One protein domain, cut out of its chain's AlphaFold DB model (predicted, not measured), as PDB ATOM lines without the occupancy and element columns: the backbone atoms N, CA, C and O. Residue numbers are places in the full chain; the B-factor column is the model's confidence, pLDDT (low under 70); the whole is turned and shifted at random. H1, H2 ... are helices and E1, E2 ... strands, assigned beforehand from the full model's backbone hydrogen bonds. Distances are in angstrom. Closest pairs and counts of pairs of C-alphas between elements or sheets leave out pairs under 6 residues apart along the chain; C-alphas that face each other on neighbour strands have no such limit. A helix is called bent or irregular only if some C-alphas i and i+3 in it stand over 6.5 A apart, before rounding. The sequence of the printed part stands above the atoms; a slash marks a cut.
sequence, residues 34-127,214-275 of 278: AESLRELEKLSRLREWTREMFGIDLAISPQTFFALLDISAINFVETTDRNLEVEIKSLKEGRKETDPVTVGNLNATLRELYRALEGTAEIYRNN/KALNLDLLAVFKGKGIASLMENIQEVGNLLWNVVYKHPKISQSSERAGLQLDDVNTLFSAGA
ATOM      1  N   ALA A  34     111.858 151.338 102.598       93.12
ATOM      2  CA  ALA A  34     111.435 150.183 103.386       93.12
ATOM      3  C   ALA A  34     112.625 149.324 103.853       93.12
ATOM      4  O   ALA A  34     112.591 148.777 104.956       93.12
ATOM      5  N   GLU A  35     113.674 149.190 103.039       93.69
ATOM      6  CA  GLU A  35     114.921 148.533 103.443       93.69
ATOM      7  C   GLU A  35     115.643 149.302 104.550       93.69
ATOM      8  O   GLU A  35     115.998 148.692 105.559       93.69
ATOM      9  N   SER A  36     115.807 150.620 104.408       93.44
ATOM     10  CA  SER A  36     116.418 151.465 105.441       93.44
ATOM     11  C   SER A  36     115.645 151.398 106.759       93.44
ATOM     12  O   SER A  36     116.247 151.196 107.807       93.44
ATOM     13  N   LEU A  37     114.311 151.455 106.732       92.75
ATOM     14  CA  LEU A  37     113.488 151.338 107.943       92.75
ATOM     15  C   LEU A  37     113.647 149.976 108.645       92.75
ATOM     16  O   LEU A  37     113.666 149.912 109.872       92.75
ATOM     17  N   ARG A  38     113.812 148.878 107.896       93.06
ATOM     18  CA  ARG A  38     114.108 147.555 108.484       93.06
ATOM     19  C   ARG A  38     115.493 147.503 109.122       93.06
ATOM     20  O   ARG A  38     115.661 146.865 110.160       93.06
ATOM     21  N   GLU A  39     116.482 148.150 108.509       93.75
ATOM     22  CA  GLU A  39     117.817 148.289 109.100       93.75
ATOM     23  C   GLU A  39     117.760 149.096 110.401       93.75
ATOM     24  O   GLU A  39     118.389 148.697 111.377       93.75
ATOM     25  N   LEU A  40     116.940 150.151 110.458       92.81
ATOM     26  CA  LEU A  40     116.702 150.927 111.678       92.81
ATOM     27  C   LEU A  40     115.968 150.123 112.766       92.81
ATOM     28  O   LEU A  40     116.312 150.230 113.941       92.81
ATOM     29  N   GLU A  41     115.011 149.259 112.407       91.94
ATOM     30  CA  GLU A  41     114.394 148.322 113.366       91.94
ATOM     31  C   GLU A  41     115.450 147.374 113.961       91.94
ATOM     32  O   GLU A  41     115.489 147.156 115.175       91.94
ATOM     33  N   LYS A  42     116.357 146.839 113.131       94.00
ATOM     34  CA  LYS A  42     117.470 145.995 113.601       94.00
ATOM     35  C   LYS A  42     118.436 146.778 114.494       94.00
ATOM     36  O   LYS A  42     118.832 146.273 115.543       94.00
ATOM     37  N   LEU A  43     118.774 148.006 114.103       94.31
ATOM     38  CA  LEU A  43     119.617 148.930 114.860       94.31
ATOM     39  C   LEU A  43     119.049 149.174 116.270       94.31
ATOM     40  O   LEU A  43     119.780 149.088 117.256       94.31
ATOM     41  N   SER A  44     117.737 149.409 116.371       92.19
ATOM     42  CA  SER A  44     117.038 149.628 117.644       92.19
ATOM     43  C   SER A  44     117.111 148.400 118.563       92.19
ATOM     44  O   SER A  44     117.490 148.516 119.728       92.19
ATOM     45  N   ARG A  45     116.892 147.194 118.022       93.50
ATOM     46  CA  ARG A  45     117.015 145.939 118.791       93.50
ATOM     47  C   ARG A  45     118.438 145.678 119.285       93.50
ATOM     48  O   ARG A  45     118.625 145.220 120.408       93.50
ATOM     49  N   LEU A  46     119.450 145.964 118.460       94.94
ATOM     50  CA  LEU A  46     120.854 145.819 118.862       94.94
ATOM     51  C   LEU A  46     121.223 146.793 119.980       94.94
ATOM     52  O   LEU A  46     121.942 146.410 120.905       94.94
ATOM     53  N   ARG A  47     120.713 148.030 119.928       93.81
ATOM     54  CA  ARG A  47     120.854 149.003 121.017       93.81
ATOM     55  C   ARG A  47     120.251 148.465 122.312       93.81
ATOM     56  O   ARG A  47     120.936 148.475 123.330       93.81
ATOM     57  N   GLU A  48     119.003 148.001 122.275       94.75
ATOM     58  CA  GLU A  48     118.307 147.474 123.457       94.75
ATOM     59  C   GLU A  48     119.062 146.301 124.072       94.75
ATOM     60  O   GLU A  48     119.407 146.350 125.251       94.75
ATOM     61  N   TRP A  49     119.416 145.309 123.256       95.38
ATOM     62  CA  TRP A  49     120.164 144.147 123.720       95.38
ATOM     63  C   TRP A  49     121.528 144.534 124.305       95.38
ATOM     64  O   TRP A  49     121.909 144.046 125.365       95.38
ATOM     65  N   THR A  50     122.264 145.449 123.662       96.00
ATOM     66  CA  THR A  50     123.580 145.896 124.161       96.00
ATOM     67  C   THR A  50     123.437 146.624 125.500       96.00
ATOM     68  O   THR A  50     124.240 146.413 126.411       96.00
ATOM     69  N   ARG A  51     122.376 147.421 125.657       95.31
ATOM     70  CA  ARG A  51     122.064 148.109 126.910       95.31
ATOM     71  C   ARG A  51     121.683 147.131 128.019       95.31
ATOM     72  O   ARG A  51     122.140 147.304 129.142       95.31
ATOM     73  N   GLU A  52     120.886 146.111 127.721       95.62
ATOM     74  CA  GLU A  52     120.474 145.089 128.695       95.62
ATOM     75  C   GLU A  52     121.638 144.196 129.133       95.62
ATOM     76  O   GLU A  52     121.799 143.931 130.323       95.62
ATOM     77  N   MET A  53     122.469 143.761 128.186       95.62
ATOM     78  CA  MET A  53     123.552 142.815 128.457       95.62
ATOM     79  C   MET A  53     124.796 143.471 129.051       95.62
ATOM     80  O   MET A  53     125.506 142.834 129.829       95.62
ATOM     81  N   PHE A  54     125.080 144.723 128.681       95.81
ATOM     82  CA  PHE A  54     126.342 145.384 129.028       95.81
ATOM     83  C   PHE A  54     126.178 146.737 129.715       95.81
ATOM     84  O   PHE A  54     127.174 147.311 130.143       95.81
ATOM     85  N   GLY A  55     124.958 147.272 129.820       94.75
ATOM     86  CA  GLY A  55     124.730 148.604 130.384       94.75
ATOM     87  C   GLY A  55     125.218 149.753 129.496       94.75
ATOM     88  O   GLY A  55     125.308 150.879 129.983       94.75
ATOM     89  N   ILE A  56     125.530 149.477 128.222       95.19
ATOM     90  CA  ILE A  56     126.054 150.444 127.246       95.19
ATOM     91  C   ILE A  56     124.931 150.854 126.293       95.19
ATOM     92  O   ILE A  56     124.362 150.011 125.597       95.19
ATOM     93  N   ASP A  57     124.637 152.153 126.217       94.38
ATOM     94  CA  ASP A  57     123.711 152.694 125.218       94.38
ATOM     95  C   ASP A  57     124.472 153.168 123.970       94.38
ATOM     96  O   ASP A  57     125.256 154.116 124.023       94.38
ATOM     97  N   LEU A  58     124.237 152.498 122.838       92.50
ATOM     98  CA  LEU A  58     124.861 152.830 121.553       92.50
ATOM     99  C   LEU A  58     124.177 153.997 120.823       92.50
ATOM    100  O   LEU A  58     124.755 154.532 119.877       92.50
ATOM    101  N   ALA A  59     122.992 154.436 121.262       92.19
ATOM    102  CA  ALA A  59     122.435 155.717 120.833       92.19
ATOM    103  C   ALA A  59     123.019 156.826 121.713       92.19
ATOM    104  O   ALA A  59     122.411 157.282 122.684       92.19
ATOM    105  N   ILE A  60     124.254 157.201 121.399       93.94
ATOM    106  CA  ILE A  60     125.034 158.138 122.200       93.94
ATOM    107  C   ILE A  60     124.326 159.498 122.235       93.94
ATOM    108  O   ILE A  60     124.167 160.156 121.206       93.94
ATOM    109  N   SER A  61     123.935 159.930 123.436       94.31
ATOM    110  CA  SER A  61     123.341 161.253 123.647       94.31
ATOM    111  C   SER A  61     124.352 162.377 123.360       94.31
ATOM    112  O   SER A  61     125.559 162.152 123.497       94.31
ATOM    113  N   PRO A  62     123.902 163.605 123.036       96.06
ATOM    114  CA  PRO A  62     124.779 164.771 122.913       96.06
ATOM    115  C   PRO A  62     125.745 164.952 124.091       96.06
ATOM    116  O   PRO A  62     126.946 165.140 123.888       96.06
ATOM    117  N   GLN A  63     125.248 164.794 125.320       96.00
ATOM    118  CA  GLN A  63     126.030 164.954 126.545       96.00
ATOM    119  C   GLN A  63     127.071 163.841 126.690       96.00
ATOM    120  O   GLN A  63     128.235 164.106 126.994       96.00
ATOM    121  N   THR A  64     126.673 162.594 126.426       96.75
ATOM    122  CA  THR A  64     127.594 161.454 126.432       96.75
ATOM    123  C   THR A  64     128.682 161.637 125.379       96.75
ATOM    124  O   THR A  64     129.858 161.453 125.684       96.75
ATOM    125  N   PHE A  65     128.317 162.041 124.160       97.50
ATOM    126  CA  PHE A  65     129.284 162.288 123.098       97.50
ATOM    127  C   PHE A  65     130.247 163.413 123.476       97.50
ATOM    128  O   PHE A  65     131.452 163.241 123.332       97.50
ATOM    129  N   PHE A  66     129.754 164.526 124.024       97.25
ATOM    130  CA  PHE A  66     130.607 165.633 124.462       97.25
ATOM    131  C   PHE A  66     131.632 165.207 125.525       97.25
ATOM    132  O   PHE A  66     132.797 165.607 125.458       97.25
ATOM    133  N   ALA A  67     131.233 164.352 126.470       97.19
ATOM    134  CA  ALA A  67     132.150 163.767 127.447       97.19
ATOM    135  C   ALA A  67     133.184 162.829 126.790       97.19
ATOM    136  O   ALA A  67     134.355 162.839 127.159       97.19
ATOM    137  N   LEU A  68     132.793 162.060 125.769       97.50
ATOM    138  CA  LEU A  68     133.709 161.180 125.030       97.50
ATOM    139  C   LEU A  68     134.781 161.927 124.235       97.50
ATOM    140  O   LEU A  68     135.804 161.335 123.899       97.50
ATOM    141  N   LEU A  69     134.614 163.226 123.992       96.81
ATOM    142  CA  LEU A  69     135.644 164.057 123.364       96.81
ATOM    143  C   LEU A  69     136.843 164.340 124.279       96.81
ATOM    144  O   LEU A  69     137.805 164.961 123.844       96.81
ATOM    145  N   ASP A  70     136.842 163.862 125.525       95.81
ATOM    146  CA  ASP A  70     138.082 163.755 126.308       95.81
ATOM    147  C   ASP A  70     139.018 162.652 125.773       95.81
ATOM    148  O   ASP A  70     140.205 162.609 126.100       95.81
ATOM    149  N   ILE A  71     138.517 161.768 124.905       96.38
ATOM    150  CA  ILE A  71     139.322 160.793 124.175       96.38
ATOM    151  C   ILE A  71     139.846 161.451 122.894       96.38
ATOM    152  O   ILE A  71     139.100 161.660 121.940       96.38
ATOM    153  N   SER A  72     141.157 161.703 122.830       92.94
ATOM    154  CA  SER A  72     141.791 162.406 121.701       92.94
ATOM    155  C   SER A  72     141.479 161.802 120.327       92.94
ATOM    156  O   SER A  72     141.259 162.544 119.377       92.94
ATOM    157  N   ALA A  73     141.409 160.470 120.226       92.38
ATOM    158  CA  ALA A  73     141.111 159.768 118.972       92.38
ATOM    159  C   ALA A  73     139.674 159.992 118.453       92.38
ATOM    160  O   ALA A  73     139.406 159.737 117.286       92.38
ATOM    161  N   ILE A  74     138.763 160.461 119.313       94.81
ATOM    162  CA  ILE A  74     137.402 160.869 118.937       94.81
ATOM    163  C   ILE A  74     137.359 162.383 118.695       94.81
ATOM    164  O   ILE A  74     136.657 162.846 117.803       94.81
ATOM    165  N   ASN A  75     138.102 163.160 119.487       94.44
ATOM    166  CA  ASN A  75     138.027 164.619 119.465       94.44
ATOM    167  C   ASN A  75     138.643 165.274 118.234       94.44
ATOM    168  O   ASN A  75     138.115 166.267 117.740       94.44
ATOM    169  N   PHE A  76     139.790 164.780 117.787       91.31
ATOM    170  CA  PHE A  76     140.557 165.458 116.756       91.31
ATOM    171  C   PHE A  76     140.243 164.871 115.387       91.31
ATOM    172  O   PHE A  76     140.435 163.679 115.156       91.31
ATOM    173  N   VAL A  77     139.773 165.728 114.481       86.75
ATOM    174  CA  VAL A  77     139.492 165.371 113.089       86.75
ATOM    175  C   VAL A  77     140.451 166.096 112.158       86.75
ATOM    176  O   VAL A  77     140.718 167.288 112.322       86.75
ATOM    177  N   GLU A  78     140.968 165.367 111.175       85.00
ATOM    178  CA  GLU A  78     141.746 165.946 110.086       85.00
ATOM    179  C   GLU A  78     140.788 166.541 109.057       85.00
ATOM    180  O   GLU A  78     139.877 165.877 108.556       85.00
ATOM    181  N   THR A  79     140.986 167.816 108.760       79.75
ATOM    182  CA  THR A  79     140.264 168.540 107.718       79.75
ATOM    183  C   THR A  79     141.265 169.189 106.783       79.75
ATOM    184  O   THR A  79     142.432 169.351 107.126       79.75
ATOM    185  N   THR A  80     140.818 169.555 105.592       81.31
ATOM    186  CA  THR A  80     141.656 170.245 104.619       81.31
ATOM    187  C   THR A  80     141.152 171.673 104.468       81.31
ATOM    188  O   THR A  80     139.945 171.886 104.311       81.31
ATOM    189  N   ASP A  81     142.047 172.651 104.559       79.31
ATOM    190  CA  ASP A  81     141.702 174.055 104.367       79.31
ATOM    191  C   ASP A  81     141.523 174.398 102.869       79.31
ATOM    192  O   ASP A  81     141.613 173.548 101.977       79.31
ATOM    193  N   ARG A  82     141.250 175.672 102.564       79.06
ATOM    194  CA  ARG A  82     141.087 176.135 101.171       79.06
ATOM    195  C   ARG A  82     142.383 176.068 100.352       79.06
ATOM    196  O   ARG A  82     142.302 176.133  99.127       79.06
ATOM    197  N   ASN A  83     143.536 175.947 101.003       86.81
ATOM    198  CA  ASN A  83     144.860 175.850 100.394       86.81
ATOM    199  C   ASN A  83     145.348 174.399 100.265       86.81
ATOM    200  O   ASN A  83     146.471 174.175  99.820       86.81
ATOM    201  N   LEU A  84     144.499 173.421 100.595       81.69
ATOM    202  CA  LEU A  84     144.830 171.999 100.648       81.69
ATOM    203  C   LEU A  84     145.789 171.605 101.787       81.69
ATOM    204  O   LEU A  84     146.338 170.502 101.775       81.69
ATOM    205  N   GLU A  85     145.959 172.463 102.792       85.75
ATOM    206  CA  GLU A  85     146.725 172.160 103.999       85.75
ATOM    207  C   GLU A  85     145.879 171.345 104.983       85.75
ATOM    208  O   GLU A  85     144.680 171.578 105.160       85.75
ATOM    209  N   VAL A  86     146.504 170.350 105.616       84.56
ATOM    210  CA  VAL A  86     145.844 169.507 106.617       84.56
ATOM    211  C   VAL A  86     145.801 170.253 107.947       84.56
ATOM    212  O   VAL A  86     146.835 170.515 108.559       84.56
ATOM    213  N   GLU A  87     144.595 170.549 108.419       86.69
ATOM    214  CA  GLU A  87     144.327 171.137 109.727       86.69
ATOM    215  C   GLU A  87     143.697 170.095 110.654       86.69
ATOM    216  O   GLU A  87     142.681 169.475 110.324       86.69
ATOM    217  N   ILE A  88     144.253 169.959 111.857       86.31
ATOM    218  CA  ILE A  88     143.658 169.161 112.929       86.31
ATOM    219  C   ILE A  88     142.718 170.061 113.732       86.31
ATOM    220  O   ILE A  88     143.159 171.052 114.316       86.31
ATOM    221  N   LYS A  89     141.430 169.712 113.788       89.75
ATOM    222  CA  LYS A  89     140.415 170.473 114.533       89.75
ATOM    223  C   LYS A  89     139.865 169.677 115.705       89.75
ATOM    224  O   LYS A  89     139.535 168.502 115.568       89.75
ATOM    225  N   SER A  90     139.752 170.345 116.850       92.12
ATOM    226  CA  SER A  90     139.083 169.830 118.045       92.12
ATOM    227  C   SER A  90     137.572 169.955 117.875       92.12
ATOM    228  O   SER A  90     137.038 171.063 117.794       92.12
ATOM    229  N   LEU A  91     136.861 168.829 117.850       92.81
ATOM    230  CA  LEU A  91     135.399 168.827 117.843       92.81
ATOM    231  C   LEU A  91     134.837 169.451 119.124       92.81
ATOM    232  O   LEU A  91     133.809 170.120 119.060       92.81
ATOM    233  N   LYS A  92     135.502 169.262 120.271       93.44
ATOM    234  CA  LYS A  92     135.060 169.763 121.583       93.44
ATOM    235  C   LYS A  92     135.052 171.287 121.671       93.44
ATOM    236  O   LYS A  92     134.176 171.843 122.321       93.44
ATOM    237  N   GLU A  93     135.993 171.959 121.011       91.94
ATOM    238  CA  GLU A  93     136.081 173.429 121.002       91.94
ATOM    239  C   GLU A  93     134.988 174.078 120.144       91.94
ATOM    240  O   GLU A  93     134.547 175.188 120.432       91.94
ATOM    241  N   GLY A  94     134.548 173.385 119.089       88.56
ATOM    242  CA  GLY A  94     133.585 173.905 118.119       88.56
ATOM    243  C   GLY A  94     132.121 173.575 118.408       88.56
ATOM    244  O   GLY A  94     131.261 174.005 117.642       88.56
ATOM    245  N   ARG A  95     131.823 172.809 119.464       93.88
ATOM    246  CA  ARG A  95     130.468 172.316 119.750       93.88
ATOM    247  C   ARG A  95     130.034 172.557 121.189       93.88
ATOM    248  O   ARG A  95     130.854 172.678 122.094       93.88
ATOM    249  N   LYS A  96     128.727 172.536 121.412       94.19
ATOM    250  CA  LYS A  96     128.084 172.544 122.728       94.19
ATOM    251  C   LYS A  96     127.691 171.128 123.149       94.19
ATOM    252  O   LYS A  96     127.536 170.226 122.326       94.19
ATOM    253  N   GLU A  97     127.457 170.954 124.446       94.00
ATOM    254  CA  GLU A  97     126.975 169.696 125.043       94.00
ATOM    255  C   GLU A  97     125.613 169.236 124.512       94.00
ATOM    256  O   GLU A  97     125.287 168.056 124.582       94.00
ATOM    257  N   THR A  98     124.810 170.163 123.994       94.56
ATOM    258  CA  THR A  98     123.471 169.898 123.456       94.56
ATOM    259  C   THR A  98     123.460 169.674 121.950       94.56
ATOM    260  O   THR A  98     122.404 169.365 121.404       94.56
ATOM    261  N   ASP A  99     124.590 169.876 121.270       94.50
ATOM    262  CA  ASP A  99     124.630 169.770 119.816       94.50
ATOM    263  C   ASP A  99     124.385 168.316 119.392       94.50
ATOM    264  O   ASP A  99     124.999 167.410 119.975       94.50
ATOM    265  N   PRO A 100     123.542 168.081 118.368       94.56
ATOM    266  CA  PRO A 100     123.263 166.746 117.870       94.56
ATOM    267  C   PRO A 100     124.526 165.940 117.557       94.56
ATOM    268  O   PRO A 100     125.617 166.455 117.262       94.56
ATOM    269  N   VAL A 101     124.384 164.626 117.648       95.19
ATOM    270  CA  VAL A 101     125.433 163.697 117.244       95.19
ATOM    271  C   VAL A 101     125.096 163.276 115.819       95.19
ATOM    272  O   VAL A 101     124.009 162.783 115.563       95.19
ATOM    273  N   THR A 102     126.010 163.485 114.877       93.25
ATOM    274  CA  THR A 102     125.821 163.038 113.494       93.25
ATOM    275  C   THR A 102     126.155 161.552 113.367       93.25
ATOM    276  O   THR A 102     126.881 160.993 114.199       93.25
ATOM    277  N   VAL A 103     125.716 160.899 112.287       92.50
ATOM    278  CA  VAL A 103     126.143 159.513 112.004       92.50
ATOM    279  C   VAL A 103     127.670 159.401 111.882       92.50
ATOM    280  O   VAL A 103     128.256 158.421 112.340       92.50
ATOM    281  N   GLY A 104     128.337 160.421 111.329       90.50
ATOM    282  CA  GLY A 104     129.801 160.471 111.254       90.50
ATOM    283  C   GLY A 104     130.466 160.468 112.635       90.50
ATOM    284  O   GLY A 104     131.378 159.673 112.874       90.50
ATOM    285  N   ASN A 105     129.960 161.289 113.561       93.94
ATOM    286  CA  ASN A 105     130.432 161.348 114.950       93.94
ATOM    287  C   ASN A 105     130.285 159.990 115.655       93.94
ATOM    288  O   ASN A 105     131.213 159.511 116.317       93.94
ATOM    289  N   LEU A 106     129.122 159.351 115.494       95.12
ATOM    290  CA  LEU A 106     128.861 158.042 116.085       95.12
ATOM    291  C   LEU A 106     129.776 156.967 115.490       95.12
ATOM    292  O   LEU A 106     130.402 156.227 116.242       95.12
ATOM    293  N   ASN A 107     129.925 156.909 114.166       92.25
ATOM    294  CA  ASN A 107     130.787 155.921 113.513       92.25
ATOM    295  C   ASN A 107     132.253 156.032 113.950       92.25
ATOM    296  O   ASN A 107     132.891 155.008 114.201       92.25
ATOM    297  N   ALA A 108     132.785 157.251 114.087       92.19
ATOM    298  CA  ALA A 108     134.128 157.458 114.629       92.19
ATOM    299  C   ALA A 108     134.244 156.901 116.059       92.19
ATOM    300  O   ALA A 108     135.175 156.158 116.369       92.19
ATOM    301  N   THR A 109     133.242 157.171 116.900       96.62
ATOM    302  CA  THR A 109     133.187 156.666 118.279       96.62
ATOM    303  C   THR A 109     133.127 155.140 118.341       96.62
ATOM    304  O   THR A 109     133.890 154.528 119.086       96.62
ATOM    305  N   LEU A 110     132.259 154.512 117.540       97.06
ATOM    306  CA  LEU A 110     132.115 153.054 117.479       97.06
ATOM    307  C   LEU A 110     133.405 152.382 117.003       97.06
ATOM    308  O   LEU A 110     133.800 151.356 117.553       97.06
ATOM    309  N   ARG A 111     134.097 152.975 116.024       95.56
ATOM    310  CA  ARG A 111     135.384 152.474 115.532       95.56
ATOM    311  C   ARG A 111     136.462 152.518 116.612       95.56
ATOM    312  O   ARG A 111     137.196 151.543 116.773       95.56
ATOM    313  N   GLU A 112     136.559 153.618 117.352       97.12
ATOM    314  CA  GLU A 112     137.522 153.739 118.451       97.12
ATOM    315  C   GLU A 112     137.183 152.819 119.626       97.12
ATOM    316  O   GLU A 112     138.084 152.226 120.225       97.12
ATOM    317  N   LEU A 113     135.895 152.630 119.924       97.88
ATOM    318  CA  LEU A 113     135.453 151.666 120.927       97.88
ATOM    319  C   LEU A 113     135.826 150.240 120.511       97.88
ATOM    320  O   LEU A 113     136.450 149.523 121.291       97.88
ATOM    321  N   TYR A 114     135.518 149.851 119.271       98.12
ATOM    322  CA  TYR A 114     135.875 148.542 118.724       98.12
ATOM    323  C   TYR A 114     137.386 148.292 118.821       98.12
ATOM    324  O   TYR A 114     137.796 147.260 119.347       98.12
ATOM    325  N   ARG A 115     138.219 149.254 118.402       97.62
ATOM    326  CA  ARG A 115     139.689 149.166 118.505       97.62
ATOM    327  C   ARG A 115     140.161 148.947 119.942       97.62
ATOM    328  O   ARG A 115     141.042 148.123 120.185       97.62
ATOM    329  N   ALA A 116     139.579 149.665 120.903       97.56
ATOM    330  CA  ALA A 116     139.921 149.507 122.314       97.56
ATOM    331  C   ALA A 116     139.542 148.113 122.849       97.56
ATOM    332  O   ALA A 116     140.324 147.500 123.585       97.56
ATOM    333  N   LEU A 117     138.370 147.598 122.472       98.19
ATOM    334  CA  LEU A 117     137.911 146.260 122.853       98.19
ATOM    335  C   LEU A 117     138.756 145.160 122.208       98.19
ATOM    336  O   LEU A 117     139.164 144.227 122.895       98.19
ATOM    337  N   GLU A 118     139.080 145.297 120.924       98.06
ATOM    338  CA  GLU A 118     139.912 144.354 120.176       98.06
ATOM    339  C   GLU A 118     141.309 144.224 120.790       98.06
ATOM    340  O   GLU A 118     141.742 143.110 121.102       98.06
ATOM    341  N   GLY A 119     141.974 145.352 121.064       97.38
ATOM    342  CA  GLY A 119     143.275 145.354 121.736       97.38
ATOM    343  C   GLY A 119     143.204 144.746 123.140       97.38
ATOM    344  O   GLY A 119     144.091 144.002 123.553       97.38
ATOM    345  N   THR A 120     142.110 144.977 123.865       97.25
ATOM    346  CA  THR A 120     141.894 144.364 125.186       97.25
ATOM    347  C   THR A 120     141.689 142.854 125.090       97.25
ATOM    348  O   THR A 120     142.250 142.105 125.890       97.25
ATOM    349  N   ALA A 121     140.932 142.386 124.098       96.62
ATOM    350  CA  ALA A 121     140.744 140.965 123.831       96.62
ATOM    351  C   ALA A 121     142.063 140.283 123.429       96.62
ATOM    352  O   ALA A 121     142.290 139.122 123.769       96.62
ATOM    353  N   GLU A 122     142.955 140.987 122.732       95.94
ATOM    354  CA  GLU A 122     144.295 140.488 122.426       95.94
ATOM    355  C   GLU A 122     145.169 140.361 123.677       95.94
ATOM    356  O   GLU A 122     145.734 139.292 123.920       95.94
ATOM    357  N   ILE A 123     145.212 141.397 124.518       94.88
ATOM    358  CA  ILE A 123     145.928 141.351 125.803       94.88
ATOM    359  C   ILE A 123     145.387 140.204 126.665       94.88
ATOM    360  O   ILE A 123     146.171 139.452 127.239       94.88
ATOM    361  N   TYR A 124     144.065 140.013 126.705       94.94
ATOM    362  CA  TYR A 124     143.436 138.902 127.419       94.94
ATOM    363  C   TYR A 124     143.962 137.537 126.960       94.94
ATOM    364  O   TYR A 124     144.393 136.724 127.780       94.94
ATOM    365  N   ARG A 125     143.975 137.296 125.641       93.50
ATOM    366  CA  ARG A 125     144.454 136.033 125.053       93.50
ATOM    367  C   ARG A 125     145.909 135.736 125.414       93.50
ATOM    368  O   ARG A 125     146.249 134.566 125.594       93.50
ATOM    369  N   ASN A 126     146.732 136.776 125.530       90.75
ATOM    370  CA  ASN A 126     148.164 136.651 125.794       90.75
ATOM    371  C   ASN A 126     148.494 136.563 127.293       90.75
ATOM    372  O   ASN A 126     149.414 135.839 127.668       90.75
ATOM    373  N   ASN A 127     147.738 137.258 128.150       87.75
ATOM    374  CA  ASN A 127     148.136 137.506 129.541       87.75
ATOM    375  C   ASN A 127     147.191 136.902 130.594       87.75
ATOM    376  O   ASN A 127     147.603 136.746 131.739       87.75
ATOM    377  N   LYS A 214     134.165 155.865 130.716       96.50
ATOM    378  CA  LYS A 214     133.159 156.010 131.779       96.50
ATOM    379  C   LYS A 214     131.858 156.647 131.290       96.50
ATOM    380  O   LYS A 214     130.790 156.280 131.767       96.50
ATOM    381  N   ALA A 215     131.931 157.569 130.328       96.94
ATOM    382  CA  ALA A 215     130.750 158.206 129.744       96.94
ATOM    383  C   ALA A 215     129.791 157.201 129.073       96.94
ATOM    384  O   ALA A 215     128.583 157.425 129.085       96.94
ATOM    385  N   LEU A 216     130.306 156.082 128.543       96.19
ATOM    386  CA  LEU A 216     129.508 154.983 127.979       96.19
ATOM    387  C   LEU A 216     129.127 153.909 129.000       96.19
ATOM    388  O   LEU A 216     128.510 152.919 128.617       96.19
ATOM    389  N   ASN A 217     129.499 154.081 130.272       95.75
ATOM    390  CA  ASN A 217     129.274 153.085 131.314       95.75
ATOM    391  C   ASN A 217     129.901 151.711 130.981       95.75
ATOM    392  O   ASN A 217     129.336 150.663 131.280       95.75
ATOM    393  N   LEU A 218     131.075 151.711 130.334       96.56
ATOM    394  CA  LEU A 218     131.804 150.482 130.020       96.56
ATOM    395  C   LEU A 218     132.303 149.800 131.307       96.56
ATOM    396  O   LEU A 218     133.053 150.402 132.077       96.56
ATOM    397  N   ASP A 219     131.952 148.524 131.483       96.44
ATOM    398  CA  ASP A 219     132.507 147.653 132.523       96.44
ATOM    399  C   ASP A 219     133.126 146.386 131.918       96.44
ATOM    400  O   ASP A 219     132.483 145.347 131.746       96.44
ATOM    401  N   LEU A 220     134.423 146.458 131.620       97.00
ATOM    402  CA  LEU A 220     135.171 145.332 131.074       97.00
ATOM    403  C   LEU A 220     135.241 144.132 132.026       97.00
ATOM    404  O   LEU A 220     135.240 142.999 131.550       97.00
ATOM    405  N   LEU A 221     135.253 144.327 133.350       95.19
ATOM    406  CA  LEU A 221     135.285 143.188 134.273       95.19
ATOM    407  C   LEU A 221     133.989 142.382 134.168       95.19
ATOM    408  O   LEU A 221     134.042 141.152 134.097       95.19
ATOM    409  N   ALA A 222     132.842 143.062 134.116       95.56
ATOM    410  CA  ALA A 222     131.552 142.414 133.903       95.56
ATOM    411  C   ALA A 222     131.496 141.707 132.538       95.56
ATOM    412  O   ALA A 222     131.098 140.542 132.469       95.56
ATOM    413  N   VAL A 223     131.974 142.364 131.475       96.69
ATOM    414  CA  VAL A 223     132.029 141.789 130.120       96.69
ATOM    415  C   VAL A 223     132.857 140.501 130.086       96.69
ATOM    416  O   VAL A 223     132.392 139.496 129.545       96.69
ATOM    417  N   PHE A 224     134.056 140.485 130.678       94.88
ATOM    418  CA  PHE A 224     134.909 139.290 130.693       94.88
ATOM    419  C   PHE A 224     134.345 138.180 131.586       94.88
ATOM    420  O   PHE A 224     134.310 137.027 131.155       94.88
ATOM    421  N   LYS A 225     133.805 138.505 132.768       93.81
ATOM    422  CA  LYS A 225     133.115 137.521 133.628       93.81
ATOM    423  C   LYS A 225     131.918 136.876 132.928       93.81
ATOM    424  O   LYS A 225     131.693 135.678 133.079       93.81
ATOM    425  N   GLY A 226     131.178 137.656 132.142       94.25
ATOM    426  CA  GLY A 226     130.058 137.188 131.324       94.25
ATOM    427  C   GLY A 226     130.460 136.553 129.990       94.25
ATOM    428  O   GLY A 226     129.580 136.141 129.240       94.25
ATOM    429  N   LYS A 227     131.761 136.481 129.666       93.69
ATOM    430  CA  LYS A 227     132.285 136.016 128.365       93.69
ATOM    431  C   LYS A 227     131.695 136.765 127.159       93.69
ATOM    432  O   LYS A 227     131.593 136.217 126.067       93.69
ATOM    433  N   GLY A 228     131.323 138.029 127.350       95.69
ATOM    434  CA  GLY A 228     130.563 138.816 126.379       95.69
ATOM    435  C   GLY A 228     131.394 139.642 125.399       95.69
ATOM    436  O   GLY A 228     130.814 140.306 124.547       95.69
ATOM    437  N   ILE A 229     132.732 139.626 125.494       96.31
ATOM    438  CA  ILE A 229     133.603 140.512 124.697       96.31
ATOM    439  C   ILE A 229     133.390 140.356 123.185       96.31
ATOM    440  O   ILE A 229     133.289 141.354 122.480       96.31
ATOM    441  N   ALA A 230     133.256 139.117 122.699       96.44
ATOM    442  CA  ALA A 230     133.028 138.839 121.282       96.44
ATOM    443  C   ALA A 230     131.676 139.394 120.815       96.44
ATOM    444  O   ALA A 230     131.628 140.156 119.856       96.44
ATOM    445  N   SER A 231     130.596 139.101 121.544       96.94
ATOM    446  CA  SER A 231     129.257 139.581 121.193       96.94
ATOM    447  C   SER A 231     129.128 141.104 121.282       96.94
ATOM    448  O   SER A 231     128.442 141.710 120.466       96.94
ATOM    449  N   LEU A 232     129.811 141.751 122.234       97.69
ATOM    450  CA  LEU A 232     129.866 143.213 122.300       97.69
ATOM    451  C   LEU A 232     130.536 143.799 121.048       97.69
ATOM    452  O   LEU A 232     130.009 144.736 120.449       97.69
ATOM    453  N   MET A 233     131.676 143.238 120.634       98.00
ATOM    454  CA  MET A 233     132.394 143.676 119.432       98.00
ATOM    455  C   MET A 233     131.575 143.458 118.155       98.00
ATOM    456  O   MET A 233     131.473 144.377 117.341       98.00
ATOM    457  N   GLU A 234     130.959 142.283 118.001       97.81
ATOM    458  CA  GLU A 234     130.077 141.957 116.869       97.81
ATOM    459  C   GLU A 234     128.921 142.954 116.759       97.81
ATOM    460  O   GLU A 234     128.643 143.470 115.676       97.81
ATOM    461  N   ASN A 235     128.289 143.298 117.882       96.69
ATOM    462  CA  ASN A 235     127.195 144.261 117.894       96.69
ATOM    463  C   ASN A 235     127.635 145.677 117.537       96.69
ATOM    464  O   ASN A 235     126.948 146.345 116.767       96.69
ATOM    465  N   ILE A 236     128.765 146.146 118.070       97.25
ATOM    466  CA  ILE A 236     129.313 147.468 117.728       97.25
ATOM    467  C   ILE A 236     129.605 147.548 116.227       97.25
ATOM    468  O   ILE A 236     129.258 148.539 115.579       97.25
ATOM    469  N   GLN A 237     130.204 146.496 115.668       97.00
ATOM    470  CA  GLN A 237     130.489 146.413 114.240       97.00
ATOM    471  C   GLN A 237     129.200 146.409 113.410       97.00
ATOM    472  O   GLN A 237     129.095 147.156 112.437       97.00
ATOM    473  N   GLU A 238     128.202 145.617 113.803       97.31
ATOM    474  CA  GLU A 238     126.928 145.541 113.089       97.31
ATOM    475  C   GLU A 238     126.155 146.864 113.140       97.31
ATOM    476  O   GLU A 238     125.603 147.292 112.128       97.31
ATOM    477  N   VAL A 239     126.165 147.562 114.277       96.00
ATOM    478  CA  VAL A 239     125.603 148.915 114.395       96.00
ATOM    479  C   VAL A 239     126.287 149.868 113.413       96.00
ATOM    480  O   VAL A 239     125.597 150.572 112.676       96.00
ATOM    481  N   GLY A 240     127.621 149.852 113.336       95.25
ATOM    482  CA  GLY A 240     128.368 150.651 112.360       95.25
ATOM    483  C   GLY A 240     127.994 150.327 110.908       95.25
ATOM    484  O   GLY A 240     127.777 151.237 110.105       95.25
ATOM    485  N   ASN A 241     127.846 149.041 110.574       95.75
ATOM    486  CA  ASN A 241     127.438 148.594 109.239       95.75
ATOM    487  C   ASN A 241     126.029 149.085 108.874       95.75
ATOM    488  O   ASN A 241     125.818 149.605 107.778       95.75
ATOM    489  N   LEU A 242     125.067 148.950 109.792       95.12
ATOM    490  CA  LEU A 242     123.685 149.390 109.575       95.12
ATOM    491  C   LEU A 242     123.606 150.903 109.371       95.12
ATOM    492  O   LEU A 242     122.938 151.363 108.445       95.12
ATOM    493  N   LEU A 243     124.331 151.678 110.181       93.00
ATOM    494  CA  LEU A 243     124.414 153.132 110.023       93.00
ATOM    495  C   LEU A 243     125.010 153.517 108.666       93.00
ATOM    496  O   LEU A 243     124.500 154.418 107.999       93.00
ATOM    497  N   TRP A 244     126.058 152.820 108.226       93.00
ATOM    498  CA  TRP A 244     126.669 153.072 106.924       93.00
ATOM    499  C   TRP A 244     125.727 152.757 105.758       93.00
ATOM    500  O   TRP A 244     125.640 153.540 104.810       93.00
ATOM    501  N   ASN A 245     124.969 151.663 105.843       93.00
ATOM    502  CA  ASN A 245     123.968 151.321 104.832       93.00
ATOM    503  C   ASN A 245     122.884 152.396 104.716       93.00
ATOM    504  O   ASN A 245     122.515 152.769 103.600       93.00
ATOM    505  N   VAL A 246     122.407 152.925 105.847       90.50
ATOM    506  CA  VAL A 246     121.422 154.015 105.874       90.50
ATOM    507  C   VAL A 246     121.988 155.269 105.207       90.50
ATOM    508  O   VAL A 246     121.343 155.819 104.314       90.50
ATOM    509  N   VAL A 247     123.219 155.670 105.545       92.19
ATOM    510  CA  VAL A 247     123.901 156.815 104.910       92.19
ATOM    511  C   VAL A 247     124.067 156.609 103.403       92.19
ATOM    512  O   VAL A 247     123.792 157.520 102.627       92.19
ATOM    513  N   TYR A 248     124.475 155.416 102.965       92.94
ATOM    514  CA  TYR A 248     124.696 155.117 101.548       92.94
ATOM    515  C   TYR A 248     123.399 155.125 100.725       92.94
ATOM    516  O   TYR A 248     123.396 155.523  99.557       92.94
ATOM    517  N   LYS A 249     122.286 154.683 101.319       93.12
ATOM    518  CA  LYS A 249     120.971 154.655 100.662       93.12
ATOM    519  C   LYS A 249     120.302 156.027 100.635       93.12
ATOM    520  O   LYS A 249     119.587 156.312  99.675       93.12
ATOM    521  N   HIS A 250     120.569 156.877 101.628       91.56
ATOM    522  CA  HIS A 250     119.896 158.163 101.821       91.56
ATOM    523  C   HIS A 250     119.815 159.062 100.572       91.56
ATOM    524  O   HIS A 250     118.727 159.563 100.306       91.56
ATOM    525  N   PRO A 251     120.863 159.236  99.735       93.75
ATOM    526  CA  PRO A 251     120.774 160.090  98.544       93.75
ATOM    527  C   PRO A 251     119.702 159.668  97.531       93.75
ATOM    528  O   PRO A 251     119.293 160.478  96.707       93.75
ATOM    529  N   LYS A 252     119.262 158.402  97.557       94.06
ATOM    530  CA  LYS A 252     118.205 157.892  96.670       94.06
ATOM    531  C   LYS A 252     116.798 158.150  97.206       94.06
ATOM    532  O   LYS A 252     115.848 157.973  96.457       94.06
ATOM    533  N   ILE A 253     116.670 158.469  98.490       94.25
ATOM    534  CA  ILE A 253     115.400 158.528  99.223       94.25
ATOM    535  C   ILE A 253     115.355 159.737 100.162       94.25
ATOM    536  O   ILE A 253     114.757 159.654 101.231       94.25
ATOM    537  N   SER A 254     116.049 160.831  99.846       93.38
ATOM    538  CA  SER A 254     116.252 161.919 100.807       93.38
ATOM    539  C   SER A 254     114.930 162.590 101.176       93.38
ATOM    540  O   SER A 254     114.661 162.796 102.354       93.38
ATOM    541  N   GLN A 255     114.052 162.842 100.198       93.38
ATOM    542  CA  GLN A 255     112.772 163.507 100.458       93.38
ATOM    543  C   GLN A 255     111.828 162.616 101.271       93.38
ATOM    544  O   GLN A 255     111.156 163.079 102.190       93.38
ATOM    545  N   SER A 256     111.758 161.329 100.938       92.38
ATOM    546  CA  SER A 256     110.908 160.361 101.630       92.38
ATOM    547  C   SER A 256     111.459 159.994 103.009       92.38
ATOM    548  O   SER A 256     110.672 159.781 103.927       92.38
ATOM    549  N   SER A 257     112.782 160.006 103.198       90.12
ATOM    550  CA  SER A 257     113.433 159.849 104.507       90.12
ATOM    551  C   SER A 257     113.131 161.030 105.425       90.12
ATOM    552  O   SER A 257     112.704 160.819 106.558       90.12
ATOM    553  N   GLU A 258     113.258 162.262 104.926       89.62
ATOM    554  CA  GLU A 258     112.907 163.475 105.677       89.62
ATOM    555  C   GLU A 258     111.421 163.489 106.062       89.62
ATOM    556  O   GLU A 258     111.081 163.737 107.218       89.62
ATOM    557  N   ARG A 259     110.523 163.144 105.125       90.19
ATOM    558  CA  ARG A 259     109.074 163.016 105.389       90.19
ATOM    559  C   ARG A 259     108.750 161.892 106.379       90.19
ATOM    560  O   ARG A 259     107.752 161.978 107.087       90.19
ATOM    561  N   ALA A 260     109.591 160.862 106.450       87.31
ATOM    562  CA  ALA A 260     109.516 159.801 107.451       87.31
ATOM    563  C   ALA A 260     110.170 160.180 108.799       87.31
ATOM    564  O   ALA A 260     110.145 159.372 109.727       87.31
ATOM    565  N   GLY A 261     110.736 161.386 108.928       87.19
ATOM    566  CA  GLY A 261     111.380 161.874 110.151       87.19
ATOM    567  C   GLY A 261     112.790 161.329 110.391       87.19
ATOM    568  O   GLY A 261     113.271 161.369 111.522       87.19
ATOM    569  N   LEU A 262     113.452 160.800 109.359       88.06
ATOM    570  CA  LEU A 262     114.818 160.285 109.442       88.06
ATOM    571  C   LEU A 262     115.816 161.413 109.160       88.06
ATOM    572  O   LEU A 262     115.774 162.010 108.086       88.06
ATOM    573  N   GLN A 263     116.728 161.681 110.097       86.69
ATOM    574  CA  GLN A 263     117.723 162.747 109.973       86.69
ATOM    575  C   GLN A 263     119.135 162.204 110.235       86.69
ATOM    576  O   GLN A 263     119.408 161.599 111.269       86.69
ATOM    577  N   LEU A 264     120.058 162.382 109.283       86.56
ATOM    578  CA  LEU A 264     121.432 161.859 109.401       86.56
ATOM    579  C   LEU A 264     122.352 162.726 110.277       86.56
ATOM    580  O   LEU A 264     123.428 162.281 110.695       86.56
ATOM    581  N   ASP A 265     121.957 163.967 110.533       89.38
ATOM    582  CA  ASP A 265     122.640 164.913 111.413       89.38
ATOM    583  C   ASP A 265     122.281 164.727 112.898       89.38
ATOM    584  O   ASP A 265     123.011 165.235 113.750       89.38
ATOM    585  N   ASP A 266     121.262 163.916 113.215       90.19
ATOM    586  CA  ASP A 266     120.939 163.470 114.577       90.19
ATOM    587  C   ASP A 266     120.673 161.953 114.656       90.19
ATOM    588  O   ASP A 266     119.591 161.466 114.313       90.19
ATOM    589  N   VAL A 267     121.635 161.192 115.201       90.81
ATOM    590  CA  VAL A 267     121.532 159.727 115.390       90.81
ATOM    591  C   VAL A 267     120.285 159.329 116.183       90.81
ATOM    592  O   VAL A 267     119.770 158.229 115.979       90.81
ATOM    593  N   ASN A 268     119.787 160.174 117.093       87.06
ATOM    594  CA  ASN A 268     118.660 159.804 117.950       87.06
ATOM    595  C   ASN A 268     117.398 159.523 117.135       87.06
ATOM    596  O   ASN A 268     116.620 158.630 117.485       87.06
ATOM    597  N   THR A 269     117.226 160.231 116.020       85.44
ATOM    598  CA  THR A 269     116.107 160.024 115.094       85.44
ATOM    599  C   THR A 269     116.161 158.622 114.476       85.44
ATOM    600  O   THR A 269     115.136 157.963 114.337       85.44
ATOM    601  N   LEU A 270     117.361 158.092 114.226       88.94
ATOM    602  CA  LEU A 270     117.569 156.777 113.616       88.94
ATOM    603  C   LEU A 270     117.266 155.627 114.586       88.94
ATOM    604  O   LEU A 270     116.593 154.663 114.219       88.94
ATOM    605  N   PHE A 271     117.710 155.726 115.842       85.69
ATOM    606  CA  PHE A 271     117.427 154.687 116.846       85.69
ATOM    607  C   PHE A 271     115.978 154.710 117.349       85.69
ATOM    608  O   PHE A 271     115.489 153.682 117.827       85.69
ATOM    609  N   SER A 272     115.301 155.858 117.265       80.00
ATOM    610  CA  SER A 272     113.893 156.005 117.655       80.00
ATOM    611  C   SER A 272     112.920 155.633 116.535       80.00
ATOM    612  O   SER A 272     111.878 155.055 116.829       80.00
ATOM    613  N   ALA A 273     113.272 155.857 115.266       66.31
ATOM    614  CA  ALA A 273     112.438 155.474 114.124       66.31
ATOM    615  C   ALA A 273     112.219 153.955 114.005       66.31
ATOM    616  O   ALA A 273     111.185 153.519 113.505       66.31
ATOM    617  N   GLY A 274     113.171 153.141 114.476       58.53
ATOM    618  CA  GLY A 274     113.064 151.678 114.484       58.53
ATOM    619  C   GLY A 274     112.356 151.079 115.704       58.53
ATOM    620  O   GLY A 274     112.063 149.881 115.707       58.53
ATOM    621  N   ALA A 275     112.094 151.874 116.746       59.06
ATOM    622  CA  ALA A 275     111.466 151.397 117.970       59.06
ATOM    623  C   ALA A 275     109.949 151.313 117.761       59.06
ATOM    624  O   ALA A 275     109.244 152.324 117.776       59.06
TER     625      ALA A 275
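AT A GLANCE: This is residues 34 to 127 and 214 to 275 of the 278 residues of an uncharacterized protein of Nitrospinae bacterium CG11_big_fil_rev_8_21_14_0_20_45_15 (UniProt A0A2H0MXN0). Three long helices lie side by side, H7 between H1 and H5, with H1 and H5 both running opposite to H7. H9 packs crosswise on H1, H6 and H8 sit near the two ends of H7, and the small hairpin of E1 and E2 lies off to the side of H5 where H3 touches it. The printed part has 156 residues and is mostly helix, in the order H1, H2, H3, E1, E2, H4, H5, H6, H7, H8, H9; its two-stranded sheet, E1 - E2, is antiparallel. It is compact, with a radius of gyration of the C-alphas of 16.6 A and spans of 49 by 42 by 25 A.

HOW THE PARTS SIT: Start with H1, residues 34 to 54: it touches H7, residues 229 to 252, opposite ways at a shallow tilt of 24 degrees, closest at the C-alphas of Ser 36 and Val 246, 5.6 A. H1 also touches H9, residues 267 to 273, about perpendicular at 74 degrees, closest at the C-alphas of Ser 44 and Phe 271, 5.1 A. Next, H2, residues 62 to 68, is close to but not clearly touching H3, residues 72 to 75; the closest C-alphas, of Leu 68 and Ile 74, are 7.1 A apart. Then look at the hairpin of E1, residues 76 to 80, and E2, residues 86 to 90: they are antiparallel at 145 degrees, with N 79 and O 87 within hydrogen-bond range at 2.8 A. H4, residues 91 to 94, is close to but not clearly touching H3, with the C-alphas of Asn 75 and Leu 91 closest at 5.2 A. H5, residues 103 to 127, touches H3 with residues 108 to 112 alone, closest at the C-alphas of Ile 74 and Thr 109, 6.0 A. H5 touches H7 opposite ways at a shallow tilt of 23 degrees, closest at the C-alphas of Asn 107 and Gly 240, 5.9 A; H1 and H5 are apart. With these two shallow tilts among three, helix packing is only just mostly aligned, touching helices running along each other. H6, residues 220 to 225, and H8, residues 254 to 259, are each close to but not clearly touching H7, at 5.8 A for the C-alphas of Val 223 and Ile 229 and 7.2 A for those of His 250 and Ser 257. Every O i to N i+4 pair is within hydrogen-bond range in H1, H2, H5, H6, H8 and H9, and 18 of 20 are in H7; H3 and H4 are too short for such a pair.

IN THESE COORDINATES: Find C-alpha 34 at (111.435, 150.183, 103.386); from there H1 runs 30.0 A. E1 and E2 span 13.1 A and 13.3 A. H5 runs 35.7 A to C-alpha 127 at (148.136, 137.506, 129.541). H7 runs 36.4 A and is irregular: C-alphas 248 and 251 are 7.0 A apart. H9 ends at C-alpha 273, (112.438, 155.474, 114.124).

THE WHOLE: The farthest C-alphas, of Asn 127 and Gln 255, are 52.7 A apart. Residues 128 to 213 are not printed, and C-alphas 127 and 214 are 23.9 A apart across the cut. Of the links printed whole, none is long. Mean pLDDT of the printed part is 92.5; residues 273 to 275 are under 70.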